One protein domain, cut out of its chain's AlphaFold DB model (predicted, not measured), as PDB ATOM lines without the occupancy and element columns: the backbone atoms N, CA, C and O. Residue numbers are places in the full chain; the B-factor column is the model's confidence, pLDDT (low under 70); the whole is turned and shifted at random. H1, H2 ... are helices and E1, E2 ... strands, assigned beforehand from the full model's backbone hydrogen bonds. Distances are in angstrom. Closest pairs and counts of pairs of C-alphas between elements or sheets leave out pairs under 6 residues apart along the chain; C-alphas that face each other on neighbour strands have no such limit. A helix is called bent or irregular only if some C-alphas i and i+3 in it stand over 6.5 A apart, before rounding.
ATOM      1  N   ARG A  34     181.109 300.317 290.372       94.38
ATOM      2  CA  ARG A  34     181.058 300.590 291.814       94.38
ATOM      3  C   ARG A  34     179.654 300.307 292.339       94.38
ATOM      4  O   ARG A  34     178.686 300.916 291.891       94.38
ATOM      5  N   HIS A  35     179.553 299.401 293.305       95.12
ATOM      6  CA  HIS A  35     178.312 299.153 294.038       95.12
ATOM      7  C   HIS A  35     178.213 300.126 295.210       95.12
ATOM      8  O   HIS A  35     179.114 300.165 296.045       95.12
ATOM      9  N   VAL A  36     177.126 300.891 295.270       95.00
ATOM     10  CA  VAL A  36     176.875 301.876 296.324       95.00
ATOM     11  C   VAL A  36     175.550 301.542 296.988       95.00
ATOM     12  O   VAL A  36     174.538 301.358 296.311       95.00
ATOM     13  N   VAL A  37     175.568 301.454 298.314       95.06
ATOM     14  CA  VAL A  37     174.367 301.257 299.126       95.06
ATOM     15  C   VAL A  37     174.270 302.413 300.099       95.06
ATOM     16  O   VAL A  37     175.177 302.617 300.907       95.06
ATOM     17  N   GLY A  38     173.170 303.149 300.047       94.62
ATOM     18  CA  GLY A  38     172.918 304.202 301.016       94.62
ATOM     19  C   GLY A  38     171.817 305.157 300.592       94.62
ATOM     20  O   GLY A  38     170.934 304.794 299.811       94.62
ATOM     21  N   GLN A  39     171.827 306.354 301.171       95.31
ATOM     22  CA  GLN A  39     170.712 307.282 301.069       95.31
ATOM     23  C   GLN A  39     170.812 308.140 299.812       95.31
ATOM     24  O   GLN A  39     171.847 308.731 299.509       95.31
ATOM     25  N   VAL A  40     169.700 308.271 299.102       95.69
ATOM     26  CA  VAL A  40     169.579 309.172 297.962       95.69
ATOM     27  C   VAL A  40     169.535 310.607 298.476       95.69
ATOM     28  O   VAL A  40     168.596 311.000 299.168       95.69
ATOM     29  N   LYS A  41     170.558 311.392 298.136       95.12
ATOM     30  CA  LYS A  41     170.659 312.817 298.488       95.12
ATOM     31  C   LYS A  41     170.050 313.735 297.440       95.12
ATOM     32  O   LYS A  41     169.752 314.876 297.759       95.12
ATOM     33  N   GLY A  42     169.895 313.258 296.208       92.75
ATOM     34  CA  GLY A  42     169.331 314.061 295.134       92.75
ATOM     35  C   GLY A  42     169.062 313.254 293.878       92.75
ATOM     36  O   GLY A  42     169.881 312.420 293.481       92.75
ATOM     37  N   VAL A  43     167.934 313.536 293.233       92.94
ATOM     38  CA  VAL A  43     167.617 313.075 291.876       92.94
ATOM     39  C   VAL A  43     167.081 314.269 291.103       92.94
ATOM     40  O   VAL A  43     166.057 314.836 291.470       92.94
ATOM     41  N   LYS A  44     167.776 314.666 290.038       90.50
ATOM     42  CA  LYS A  44     167.358 315.768 289.165       90.50
ATOM     43  C   LYS A  44     167.197 315.282 287.740       90.50
ATOM     44  O   LYS A  44     168.105 314.658 287.196       90.50
ATOM     45  N   GLN A  45     166.068 315.598 287.122       86.31
ATOM     46  CA  GLN A  45     165.880 315.376 285.695       86.31
ATOM     47  C   GLN A  45     166.636 316.466 284.929       86.31
ATOM     48  O   GLN A  45     166.497 317.648 285.215       86.31
ATOM     49  N   ILE A  46     167.485 316.078 283.978       78.25
ATOM     50  CA  ILE A  46     168.378 317.019 283.277       78.25
ATOM     51  C   ILE A  46     167.609 317.829 282.215       78.25
ATOM     52  O   ILE A  46     168.016 318.933 281.862       78.25
ATOM     53  N   PHE A  47     166.479 317.308 281.730       69.94
ATOM     54  CA  PHE A  47     165.594 317.991 280.786       69.94
ATOM     55  C   PHE A  47     164.298 318.419 281.477       69.94
ATOM     56  O   PHE A  47     163.272 317.745 281.378       69.94
ATOM     57  N   GLU A  48     164.342 319.553 282.168       57.34
ATOM     58  CA  GLU A  48     163.145 320.253 282.630       57.34
ATOM     59  C   GLU A  48     162.647 321.159 281.486       57.34
ATOM     60  O   GLU A  48     163.251 322.178 281.175       57.34
ATOM     61  N   ALA A  49     161.560 320.759 280.823       52.78
ATOM     62  CA  ALA A  49     160.775 321.574 279.886       52.78
ATOM     63  C   ALA A  49     161.448 322.053 278.573       52.78
ATOM     64  O   ALA A  49     161.867 323.196 278.416       52.78
ATOM     65  N   ALA A  50     161.331 321.231 277.530       51.66
ATOM     66  CA  ALA A  50     160.955 321.725 276.205       51.66
ATOM     67  C   ALA A  50     159.663 320.993 275.833       51.66
ATOM     68  O   ALA A  50     159.595 319.778 276.009       51.66
ATOM     69  N   ALA A  51     158.622 321.718 275.420       55.53
ATOM     70  CA  ALA A  51     157.317 321.140 275.109       55.53
ATOM     71  C   ALA A  51     157.471 319.882 274.234       55.53
ATOM     72  O   ALA A  51     157.950 319.955 273.102       55.53
ATOM     73  N   ILE A  52     157.093 318.722 274.774       56.06
ATOM     74  CA  ILE A  52     157.079 317.474 274.016       56.06
ATOM     75  C   ILE A  52     155.823 317.544 273.156       56.06
ATOM     76  O   ILE A  52     154.728 317.294 273.648       56.06
ATOM     77  N   VAL A  53     155.966 317.939 271.892       65.12
ATOM     78  CA  VAL A  53     154.895 317.787 270.903       65.12
ATOM     79  C   VAL A  53     154.934 316.325 270.458       65.12
ATOM     80  O   VAL A  53     155.894 315.938 269.786       65.12
ATOM     81  N   PRO A  54     153.959 315.482 270.840       56.94
ATOM     82  CA  PRO A  54     153.925 314.113 270.364       56.94
ATOM     83  C   PRO A  54     153.549 314.154 268.882       56.94
ATOM     84  O   PRO A  54     152.379 314.258 268.521       56.94
ATOM     85  N   THR A  55     154.540 314.104 267.996       58.34
ATOM     86  CA  THR A  55     154.276 313.792 266.592       58.34
ATOM     87  C   THR A  55     153.823 312.339 266.551       58.34
ATOM     88  O   THR A  55     154.548 311.447 266.995       58.34
ATOM     89  N   THR A  56     152.590 312.135 266.100       54.00
ATOM     90  CA  THR A  56     151.877 310.859 265.956       54.00
ATOM     91  C   THR A  56     152.795 309.631 265.861       54.00
ATOM     92  O   THR A  56     153.444 309.424 264.840       54.00
ATOM     93  N   GLY A  57     152.817 308.807 266.916       60.38
ATOM     94  CA  GLY A  57     153.348 307.435 266.886       60.38
ATOM     95  C   GLY A  57     154.818 307.221 267.273       60.38
ATOM     96  O   GLY A  57     155.256 306.074 267.277       60.38
ATOM     97  N   GLY A  58     155.583 308.264 267.611       58.94
ATOM     98  CA  GLY A  58     156.973 308.111 268.065       58.94
ATOM     99  C   GLY A  58     157.087 307.904 269.577       58.94
ATOM    100  O   GLY A  58     156.517 308.683 270.343       58.94
ATOM    101  N   GLU A  59     157.840 306.892 270.026       60.06
ATOM    102  CA  GLU A  59     158.215 306.789 271.441       60.06
ATOM    103  C   GLU A  59     158.941 308.071 271.901       60.06
ATOM    104  O   GLU A  59     159.746 308.629 271.145       60.06
ATOM    105  N   PRO A  60     158.701 308.550 273.137       61.09
ATOM    106  CA  PRO A  60     159.416 309.702 273.671       61.09
ATOM    107  C   PRO A  60     160.928 309.439 273.641       61.09
ATOM    108  O   PRO A  60     161.373 308.390 274.107       61.09
ATOM    109  N   SER A  61     161.718 310.388 273.119       63.72
ATOM    110  CA  SER A  61     163.181 310.244 273.037       63.72
ATOM    111  C   SER A  61     163.784 309.828 274.390       63.72
ATOM    112  O   SER A  61     163.395 310.377 275.425       63.72
ATOM    113  N   SER A  62     164.742 308.887 274.394       62.06
ATOM    114  CA  SER A  62     165.380 308.363 275.625       62.06
ATOM    115  C   SER A  62     165.927 309.470 276.532       62.06
ATOM    116  O   SER A  62     165.916 309.342 277.753       62.06
ATOM    117  N   LYS A  63     166.291 310.607 275.928       66.00
ATOM    118  CA  LYS A  63     166.788 311.812 276.591       66.00
ATOM    119  C   LYS A  63     165.831 312.392 277.629       66.00
ATOM    120  O   LYS A  63     166.303 312.979 278.598       66.00
ATOM    121  N   ILE A  64     164.518 312.199 277.486       70.75
ATOM    122  CA  ILE A  64     163.528 312.672 278.471       70.75
ATOM    123  C   ILE A  64     163.749 311.992 279.829       70.75
ATOM    124  O   ILE A  64     163.456 312.577 280.863       70.75
ATOM    125  N   TYR A  65     164.348 310.803 279.849       77.31
ATOM    126  CA  TYR A  65     164.624 310.039 281.064       77.31
ATOM    127  C   TYR A  65     166.068 310.190 281.543       77.31
ATOM    128  O   TYR A  65     166.599 309.287 282.180       77.31
ATOM    129  N   SER A  66     166.706 311.319 281.227       86.19
ATOM    130  CA  SER A  66     168.053 311.628 281.707       86.19
ATOM    131  C   SER A  66     167.996 312.205 283.119       86.19
ATOM    132  O   SER A  66     167.457 313.295 283.321       86.19
ATOM    133  N   PHE A  67     168.596 311.513 284.081       91.44
ATOM    134  CA  PHE A  67     168.687 311.926 285.477       91.44
ATOM    135  C   PHE A  67     170.145 312.113 285.906       91.44
ATOM    136  O   PHE A  67     171.031 311.350 285.517       91.44
ATOM    137  N   ALA A  68     170.385 313.123 286.736       93.38
ATOM    138  CA  ALA A  68     171.575 313.261 287.560       93.38
ATOM    139  C   ALA A  68     171.224 312.808 288.979       93.38
ATOM    140  O   ALA A  68     170.245 313.281 289.560       93.38
ATOM    141  N   VAL A  69     172.008 311.884 289.523       95.44
ATOM    142  CA  VAL A  69     171.712 311.221 290.797       95.44
ATOM    143  C   VAL A  69     172.874 311.381 291.762       95.44
ATOM    144  O   VAL A  69     174.036 311.386 291.350       95.44
ATOM    145  N   ALA A  70     172.553 311.510 293.044       96.38
ATOM    146  CA  ALA A  70     173.503 311.605 294.142       96.38
ATOM    147  C   ALA A  70     173.097 310.632 295.253       96.38
ATOM    148  O   ALA A  70     171.990 310.723 295.791       96.38
ATOM    149  N   VAL A  71     173.991 309.708 295.599       96.31
ATOM    150  CA  VAL A  71     173.784 308.702 296.649       96.31
ATOM    151  C   VAL A  71     174.929 308.797 297.646       96.31
ATOM    152  O   VAL A  71     176.090 308.691 297.266       96.31
ATOM    153  N   GLU A  72     174.604 309.001 298.916       95.75
ATOM    154  CA  GLU A  72     175.565 308.914 300.014       95.75
ATOM    155  C   GLU A  72     175.808 307.446 300.355       95.75
ATOM    156  O   GLU A  72     174.883 306.730 300.735       95.75
ATOM    157  N   ASP A  73     177.049 306.999 300.197       93.50
ATOM    158  CA  ASP A  73     177.486 305.652 300.539       93.50
ATOM    159  C   ASP A  73     177.497 305.479 302.062       93.50
ATOM    160  O   ASP A  73     178.212 306.177 302.783       93.50
ATOM    161  N   SER A  74     176.728 304.510 302.553       90.12
ATOM    162  CA  SER A  74     176.621 304.205 303.985       90.12
ATOM    163  C   SER A  74     177.953 303.804 304.629       90.12
ATOM    164  O   SER A  74     178.116 303.963 305.836       90.12
ATOM    165  N   LYS A  75     178.912 303.289 303.847       90.69
ATOM    166  CA  LYS A  75     180.197 302.798 304.369       90.69
ATOM    167  C   LYS A  75     181.274 303.870 304.419       90.69
ATOM    168  O   LYS A  75     182.037 303.915 305.377       90.69
ATOM    169  N   SER A  76     181.370 304.692 303.377       91.00
ATOM    170  CA  SER A  76     182.423 305.706 303.255       91.00
ATOM    171  C   SER A  76     181.954 307.118 303.593       91.00
ATOM    172  O   SER A  76     182.789 308.009 303.699       91.00
ATOM    173  N   SER A  77     180.643 307.339 303.768       90.50
ATOM    174  CA  SER A  77     180.034 308.677 303.866       90.50
ATOM    175  C   SER A  77     180.337 309.577 302.656       90.50
ATOM    176  O   SER A  77     180.209 310.797 302.724       90.50
ATOM    177  N   GLU A  78     180.753 308.991 301.528       93.44
ATOM    178  CA  GLU A  78     180.982 309.720 300.285       93.44
ATOM    179  C   GLU A  78     179.671 309.889 299.524       93.44
ATOM    180  O   GLU A  78     178.919 308.932 299.339       93.44
ATOM    181  N   ILE A  79     179.427 311.087 298.993       95.19
ATOM    182  CA  ILE A  79     178.329 311.309 298.052       95.19
ATOM    183  C   ILE A  79     178.825 310.962 296.650       95.19
ATOM    184  O   ILE A  79     179.568 311.720 296.024       95.19
ATOM    185  N   VAL A  80     178.397 309.809 296.148       96.06
ATOM    186  CA  VAL A  80     178.698 309.346 294.796       96.06
ATOM    187  C   VAL A  80     177.652 309.903 293.840       96.06
ATOM    188  O   VAL A  80     176.446 309.728 294.039       96.06
ATOM    189  N   THR A  81     178.111 310.582 292.792       95.88
ATOM    190  CA  THR A  81     177.244 311.204 291.789       95.88
ATOM    191  C   THR A  81     177.434 310.575 290.416       95.88
ATOM    192  O   THR A  81     178.506 310.074 290.078       95.88
ATOM    193  N   GLY A  82     176.382 310.580 289.605       94.81
ATOM    194  CA  GLY A  82     176.457 310.085 288.236       94.81
ATOM    195  C   GLY A  82     175.233 310.451 287.414       94.81
ATOM    196  O   GLY A  82     174.230 310.934 287.940       94.81
ATOM    197  N   SER A  83     175.324 310.230 286.107       93.50
ATOM    198  CA  SER A  83     174.208 310.421 285.180       93.50
ATOM    199  C   SER A  83     173.627 309.091 284.717       93.50
ATOM    200  O   SER A  83     174.305 308.063 284.698       93.50
ATOM    201  N   THR A  84     172.360 309.082 284.331       92.94
ATOM    202  CA  THR A  84     171.684 307.883 283.830       92.94
ATOM    203  C   THR A  84     170.530 308.247 282.910       92.94
ATOM    204  O   THR A  84     169.945 309.311 283.061       92.94
ATOM    205  N   GLU A  85     170.211 307.369 281.962       90.19
ATOM    206  CA  GLU A  85     169.032 307.468 281.093       90.19
ATOM    207  C   GLU A  85     168.050 306.339 281.448       90.19
ATOM    208  O   GLU A  85     167.726 305.487 280.621       90.19
ATOM    209  N   ASP A  86     167.647 306.267 282.718       87.94
ATOM    210  CA  ASP A  86     166.850 305.164 283.261       87.94
ATOM    211  C   ASP A  86     165.612 305.681 284.007       87.94
ATOM    212  O   ASP A  86     165.701 306.382 285.017       87.94
ATOM    213  N   ARG A  87     164.437 305.270 283.510       87.69
ATOM    214  CA  ARG A  87     163.111 305.617 284.045       87.69
ATOM    215  C   ARG A  87     162.934 305.216 285.503       87.69
ATOM    216  O   ARG A  87     162.140 305.850 286.195       87.69
ATOM    217  N   GLN A  88     163.647 304.194 285.975       91.19
ATOM    218  CA  GLN A  88     163.549 303.743 287.363       91.19
ATOM    219  C   GLN A  88     163.953 304.837 288.355       91.19
ATOM    220  O   GLN A  88     163.410 304.889 289.453       91.19
ATOM    221  N   TRP A  89     164.833 305.765 287.967       92.31
ATOM    222  CA  TRP A  89     165.190 306.903 288.816       92.31
ATOM    223  C   TRP A  89     164.076 307.937 288.956       92.31
ATOM    224  O   TRP A  89     164.033 308.634 289.963       92.31
ATOM    225  N   GLY A  90     163.126 307.988 288.021       88.12
ATOM    226  CA  GLY A  90     162.006 308.928 288.075       88.12
ATOM    227  C   GLY A  90     161.016 308.674 289.219       88.12
ATOM    228  O   GLY A  90     160.230 309.559 289.539       88.12
ATOM    229  N   VAL A  91     161.040 307.491 289.842       90.31
ATOM    230  CA  VAL A  91     160.180 307.164 290.998       90.31
ATOM    231  C   VAL A  91     160.903 307.276 292.341       90.31
ATOM    232  O   VAL A  91     160.268 307.165 293.390       90.31
ATOM    233  N   VAL A  92     162.222 307.480 292.320       93.19
ATOM    234  CA  VAL A  92     163.044 307.574 293.527       93.19
ATOM    235  C   VAL A  92     162.848 308.935 294.173       93.19
ATOM    236  O   VAL A  92     162.908 309.968 293.509       93.19
ATOM    237  N   LYS A  93     162.659 308.938 295.490       91.44
ATOM    238  CA  LYS A  93     162.567 310.156 296.293       91.44
ATOM    239  C   LYS A  93     163.843 310.367 297.095       91.44
ATOM    240  O   LYS A  93     164.464 309.413 297.567       91.44
ATOM    241  N   GLU A  94     164.200 311.630 297.287       92.38
ATOM    242  CA  GLU A  94     165.256 312.012 298.224       92.38
ATOM    243  C   GLU A  94     164.947 311.466 299.625       92.38
ATOM    244  O   GLU A  94     163.795 311.419 300.061       92.38
ATOM    245  N   GLY A  95     165.982 310.998 300.316       91.19
ATOM    246  CA  GLY A  95     165.872 310.377 301.633       91.19
ATOM    247  C   GLY A  95     165.613 308.867 301.622       91.19
ATOM    248  O   GLY A  95     165.879 308.227 302.642       91.19
ATOM    249  N   GLN A  96     165.167 308.279 300.503       93.38
ATOM    250  CA  GLN A  96     165.063 306.820 300.361       93.38
ATOM    251  C   GLN A  96     166.442 306.170 300.259       93.38
ATOM    252  O   GLN A  96     167.428 306.819 299.908       93.38
ATOM    253  N   CYS A  97     166.504 304.873 300.538       94.19
ATOM    254  CA  CYS A  97     167.744 304.119 300.456       94.19
ATOM    255  C   CYS A  97     167.758 303.250 299.205       94.19
ATOM    256  O   CYS A  97     166.751 302.647 298.837       94.19
ATOM    257  N   VAL A  98     168.900 303.196 298.532       95.62
ATOM    258  CA  VAL A  98     169.049 302.513 297.248       95.62
ATOM    259  C   VAL A  98     170.306 301.651 297.252       95.62
ATOM    260  O   VAL A  98     171.342 302.038 297.790       95.62
ATOM    261  N   GLU A  99     170.215 300.476 296.638       95.88
ATOM    262  CA  GLU A  99     171.376 299.730 296.153       95.88
ATOM    263  C   GLU A  99     171.521 300.066 294.669       95.88
ATOM    264  O   GLU A  99     170.678 299.674 293.856       95.88
ATOM    265  N   ALA A 100     172.564 300.814 294.319       96.06
ATOM    266  CA  ALA A 100     172.811 301.291 292.967       96.06
ATOM    267  C   ALA A 100     174.193 300.870 292.453       96.06
ATOM    268  O   ALA A 100     175.135 300.639 293.214       96.06
ATOM    269  N   ILE A 101     174.307 300.762 291.133       96.88
ATOM    270  CA  ILE A 101     175.549 300.444 290.429       96.88
ATOM    271  C   ILE A 101     175.951 301.663 289.610       96.88
ATOM    272  O   ILE A 101     175.195 302.113 288.750       96.88
ATOM    273  N   PHE A 102     177.150 302.170 289.869       96.75
ATOM    274  CA  PHE A 102     177.751 303.296 289.172       96.75
ATOM    275  C   PHE A 102     178.817 302.776 288.205       96.75
ATOM    276  O   PHE A 102     179.792 302.151 288.629       96.75
ATOM    277  N   PHE A 103     178.654 303.037 286.906       96.69
ATOM    278  CA  PHE A 103     179.631 302.626 285.894       96.69
ATOM    279  C   PHE A 103     180.596 303.782 285.632       96.69
ATOM    280  O   PHE A 103     180.150 304.867 285.252       96.69
ATOM    281  N   PRO A 104     181.906 303.612 285.869       96.31
ATOM    282  CA  PRO A 104     182.858 304.689 285.663       96.31
ATOM    283  C   PRO A 104     183.023 304.960 284.175       96.31
ATOM    284  O   PRO A 104     183.082 304.033 283.360       96.31
ATOM    285  N   TYR A 105     183.166 306.232 283.813       93.94
ATOM    286  CA  TYR A 105     183.667 306.556 282.487       93.94
ATOM    287  C   TYR A 105     185.062 305.958 282.307       93.94
ATOM    288  O   TYR A 105     185.881 305.998 283.231       93.94
ATOM    289  N   PRO A 106     185.364 305.426 281.115       93.50
ATOM    290  CA  PRO A 106     186.692 304.918 280.864       93.50
ATOM    291  C   PRO A 106     187.775 305.996 281.011       93.50
ATOM    292  O   PRO A 106     187.548 307.139 280.607       93.50
ATOM    293  N   PRO A 107     188.973 305.651 281.516       90.62
ATOM    294  CA  PRO A 107     190.017 306.624 281.832       90.62
ATOM    295  C   PRO A 107     190.578 307.340 280.598       90.62
ATOM    296  O   PRO A 107     191.109 308.438 280.720       90.62
ATOM    297  N   TRP A 108     190.432 306.767 279.398       90.56
ATOM    298  CA  TRP A 108     190.800 307.438 278.145       90.56
ATOM    299  C   TRP A 108     189.813 308.540 277.730       90.56
ATOM    300  O   TRP A 108     190.127 309.335 276.847       90.56
ATOM    301  N   ASN A 109     188.639 308.635 278.363       91.69
ATOM    302  CA  ASN A 109     187.763 309.795 278.234       91.69
ATOM    303  C   ASN A 109     188.172 310.868 279.252       91.69
ATOM    304  O   ASN A 109     187.555 311.019 280.305       91.69
ATOM    305  N   LEU A 110     189.221 311.619 278.919       91.06
ATOM    306  CA  LEU A 110     189.867 312.577 279.824       91.06
ATOM    307  C   LEU A 110     188.921 313.661 280.363       91.06
ATOM    308  O   LEU A 110     189.119 314.149 281.469       91.06
ATOM    309  N   GLN A 111     187.877 314.019 279.613       91.62
ATOM    310  CA  GLN A 111     186.906 315.036 280.034       91.62
ATOM    311  C   GLN A 111     185.970 314.551 281.144       91.62
ATOM    312  O   GLN A 111     185.378 315.362 281.849       91.62
ATOM    313  N   LYS A 112     185.793 313.233 281.266       89.06
ATOM    314  CA  LYS A 112     184.854 312.606 282.203       89.06
ATOM    315  C   LYS A 112     185.538 311.600 283.127       89.06
ATOM    316  O   LYS A 112     184.859 310.857 283.835       89.06
ATOM    317  N   ALA A 113     186.868 311.563 283.124       87.69
ATOM    318  CA  ALA A 113     187.645 310.665 283.960       87.69
ATOM    319  C   ALA A 113     187.293 310.881 285.442       87.69
ATOM    320  O   ALA A 113     187.159 312.012 285.901       87.69
ATOM    321  N   GLY A 114     187.100 309.784 286.177       87.94
ATOM    322  CA  GLY A 114     186.694 309.827 287.587       87.94
ATOM    323  C   GLY A 114     185.209 310.118 287.833       87.94
ATOM    324  O   GLY A 114     184.805 310.215 288.986       87.94
ATOM    325  N   THR A 115     184.385 310.229 286.785       93.62
ATOM    326  CA  THR A 115     182.926 310.389 286.919       93.62
ATOM    327  C   THR A 115     182.175 309.125 286.500       93.62
ATOM    328  O   THR A 115     182.748 308.219 285.886       93.62
ATOM    329  N   TYR A 116     180.882 309.059 286.824       96.19
ATOM    330  CA  TYR A 116     180.038 307.891 286.578       96.19
ATOM    331  C   TYR A 116     178.882 308.183 285.619       96.19
ATOM    332  O   TYR A 116     178.324 309.282 285.592       96.19
ATOM    333  N   TYR A 117     178.496 307.162 284.858       94.06
ATOM    334  CA  TYR A 117     177.359 307.179 283.944       94.06
ATOM    335  C   TYR A 117     176.544 305.893 284.034       94.06
ATOM    336  O   TYR A 117     176.958 304.926 284.678       94.06
ATOM    337  N   ASN A 118     175.390 305.885 283.360       93.69
ATOM    338  CA  ASN A 118     174.471 304.751 283.310       93.69
ATOM    339  C   ASN A 118     174.189 304.195 284.715       93.69
ATOM    340  O   ASN A 118     174.199 302.986 284.914       93.69
ATOM    341  N   VAL A 119     174.002 305.068 285.709       95.75
ATOM    342  CA  VAL A 119     173.761 304.622 287.086       95.75
ATOM    343  C   VAL A 119     172.464 303.816 287.139       95.75
ATOM    344  O   VAL A 119     171.412 304.298 286.714       95.75
ATOM    345  N   ARG A 120     172.518 302.593 287.665       95.31
ATOM    346  CA  ARG A 120     171.369 301.676 287.701       95.31
ATOM    347  C   ARG A 120     170.914 301.399 289.111       95.31
ATOM    348  O   ARG A 120     171.741 301.152 289.986       95.31
ATOM    349  N   ILE A 121     169.603 301.363 289.297       95.06
ATOM    350  CA  ILE A 121     168.991 300.891 290.533       95.06
ATOM    351  C   ILE A 121     168.954 299.370 290.483       95.06
ATOM    352  O   ILE A 121     168.476 298.773 289.521       95.06
ATOM    353  N   LYS A 122     169.466 298.728 291.529       94.56
ATOM    354  CA  LYS A 122     169.301 297.291 291.740       94.56
ATOM    355  C   LYS A 122     168.144 297.018 292.691       94.56
ATOM    356  O   LYS A 122     167.363 296.102 292.444       94.56
ATOM    357  N   LYS A 123     168.038 297.800 293.770       93.75
ATOM    358  CA  LYS A 123     166.955 297.722 294.759       93.75
ATOM    359  C   LYS A 123     166.681 299.090 295.369       93.75
ATOM    360  O   LYS A 123     167.604 299.883 295.538       93.75
ATOM    361  N   LEU A 124     165.427 299.317 295.745       93.44
ATOM    362  CA  LEU A 124     164.979 300.485 296.493       93.44
ATOM    363  C   LEU A 124     164.398 300.021 297.831       93.44
ATOM    364  O   LEU A 124     163.686 299.017 297.886       93.44
ATOM    365  N   PHE A 125     164.696 300.756 298.892       90.44
ATOM    366  CA  PHE A 125     164.279 300.462 300.254       90.44
ATOM    367  C   PHE A 125     163.713 301.719 300.911       90.44
ATOM    368  O   PHE A 125     164.150 302.840 300.643       90.44
ATOM    369  N   GLU A 126     162.778 301.529 301.838       83.44
ATOM    370  CA  GLU A 126     162.278 302.628 302.666       83.44
ATOM    371  C   GLU A 126     163.312 303.107 303.696       83.44
ATOM    372  O   GLU A 126     163.286 304.271 304.087       83.44
TER     373      GLU A 126
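Overview. This is residues 34 to 126 of the 129 residues of an uncharacterized protein of Bdellovibrionaceae bacterium (UniProt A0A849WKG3). Five antiparallel strands form one strongly curled sheet that bends back on itself at E1, like a small barrel nearly closed where its edge strands E3 and E5 come together. The short helix H2 sits at one end of it, and a long loop, of which residues 53 to 59 stand free, sticks far out and makes much of the longest axis. The printed part has 93 residues, with two named helices and five named strands in the order E1 H1 E2 E3 H2 E4 E5; the sheet's order is E3 E2 E1 E4 E5, and the class is mostly strand. It is only just compact, close to loose, with a radius of gyration of the C-alphas of 14.5 A and spans of 48 by 38 by 19 A.

Along the chain. E1, residues 34 to 45, starts at C-alpha 34 (181.058, 300.590, 291.814), bends by 103 degrees at residue 38 and measures 22.1 A. E2, residues 66 to 73, is 21.9 A long, and E3, residues 79 to 85, 19.7 A. E4, residues 97 to 104, is 21.2 A long. E5, residues 116 to 125, is 22.1 A long, bends by 63 degrees at residue 122 and ends at C-alpha 125 (164.279, 300.462, 300.254). The helices are short: H1, residues 62 to 65, 5.7 A, and H2, residues 87 to 91, 7.7 A.

Arrangement. The sheet is strongly twisted and is a folded sheet, bent back on itself into two leaves: E3 and E2 face E4 and E5, with E1 as the hinge. E1 and E2 are antiparallel, with N 44 and O 68 2.9 A apart, within hydrogen-bond range. E1 and E4 are antiparallel, with N 36 and O 100 at 2.9 A. E2 and E3 form a hairpin, with N 69 and O 82 at 2.9 A; E4 and E5 form another, with N 99 and O 123 at 2.9 A. The closest C-alphas of the edge strands E3 and E5, those of Thr 84 and Asn 118, are 4.2 A apart. H2 is on the sheet at a height of 6.2 A, over none of its strands, but only just: two of its C-alphas fall on E2. H1 only grazes the sheet with residues 62 to 65. H1 is too short for an O i to N i+4 pair; H2 has 0 of 1 within range, beside 1 of 2 O i to N i+3 pairs.

Size, cuts and confidence. The two C-alphas farthest apart, those of Thr 56 and Ser 76, are 48.5 A apart. The printed part has no cut. The links E1 to H1, 16 residues, and E4 to E5, 11 residues, are long. The mean pLDDT of the printed part is 86.2, and residues 47 to 63 are under 70.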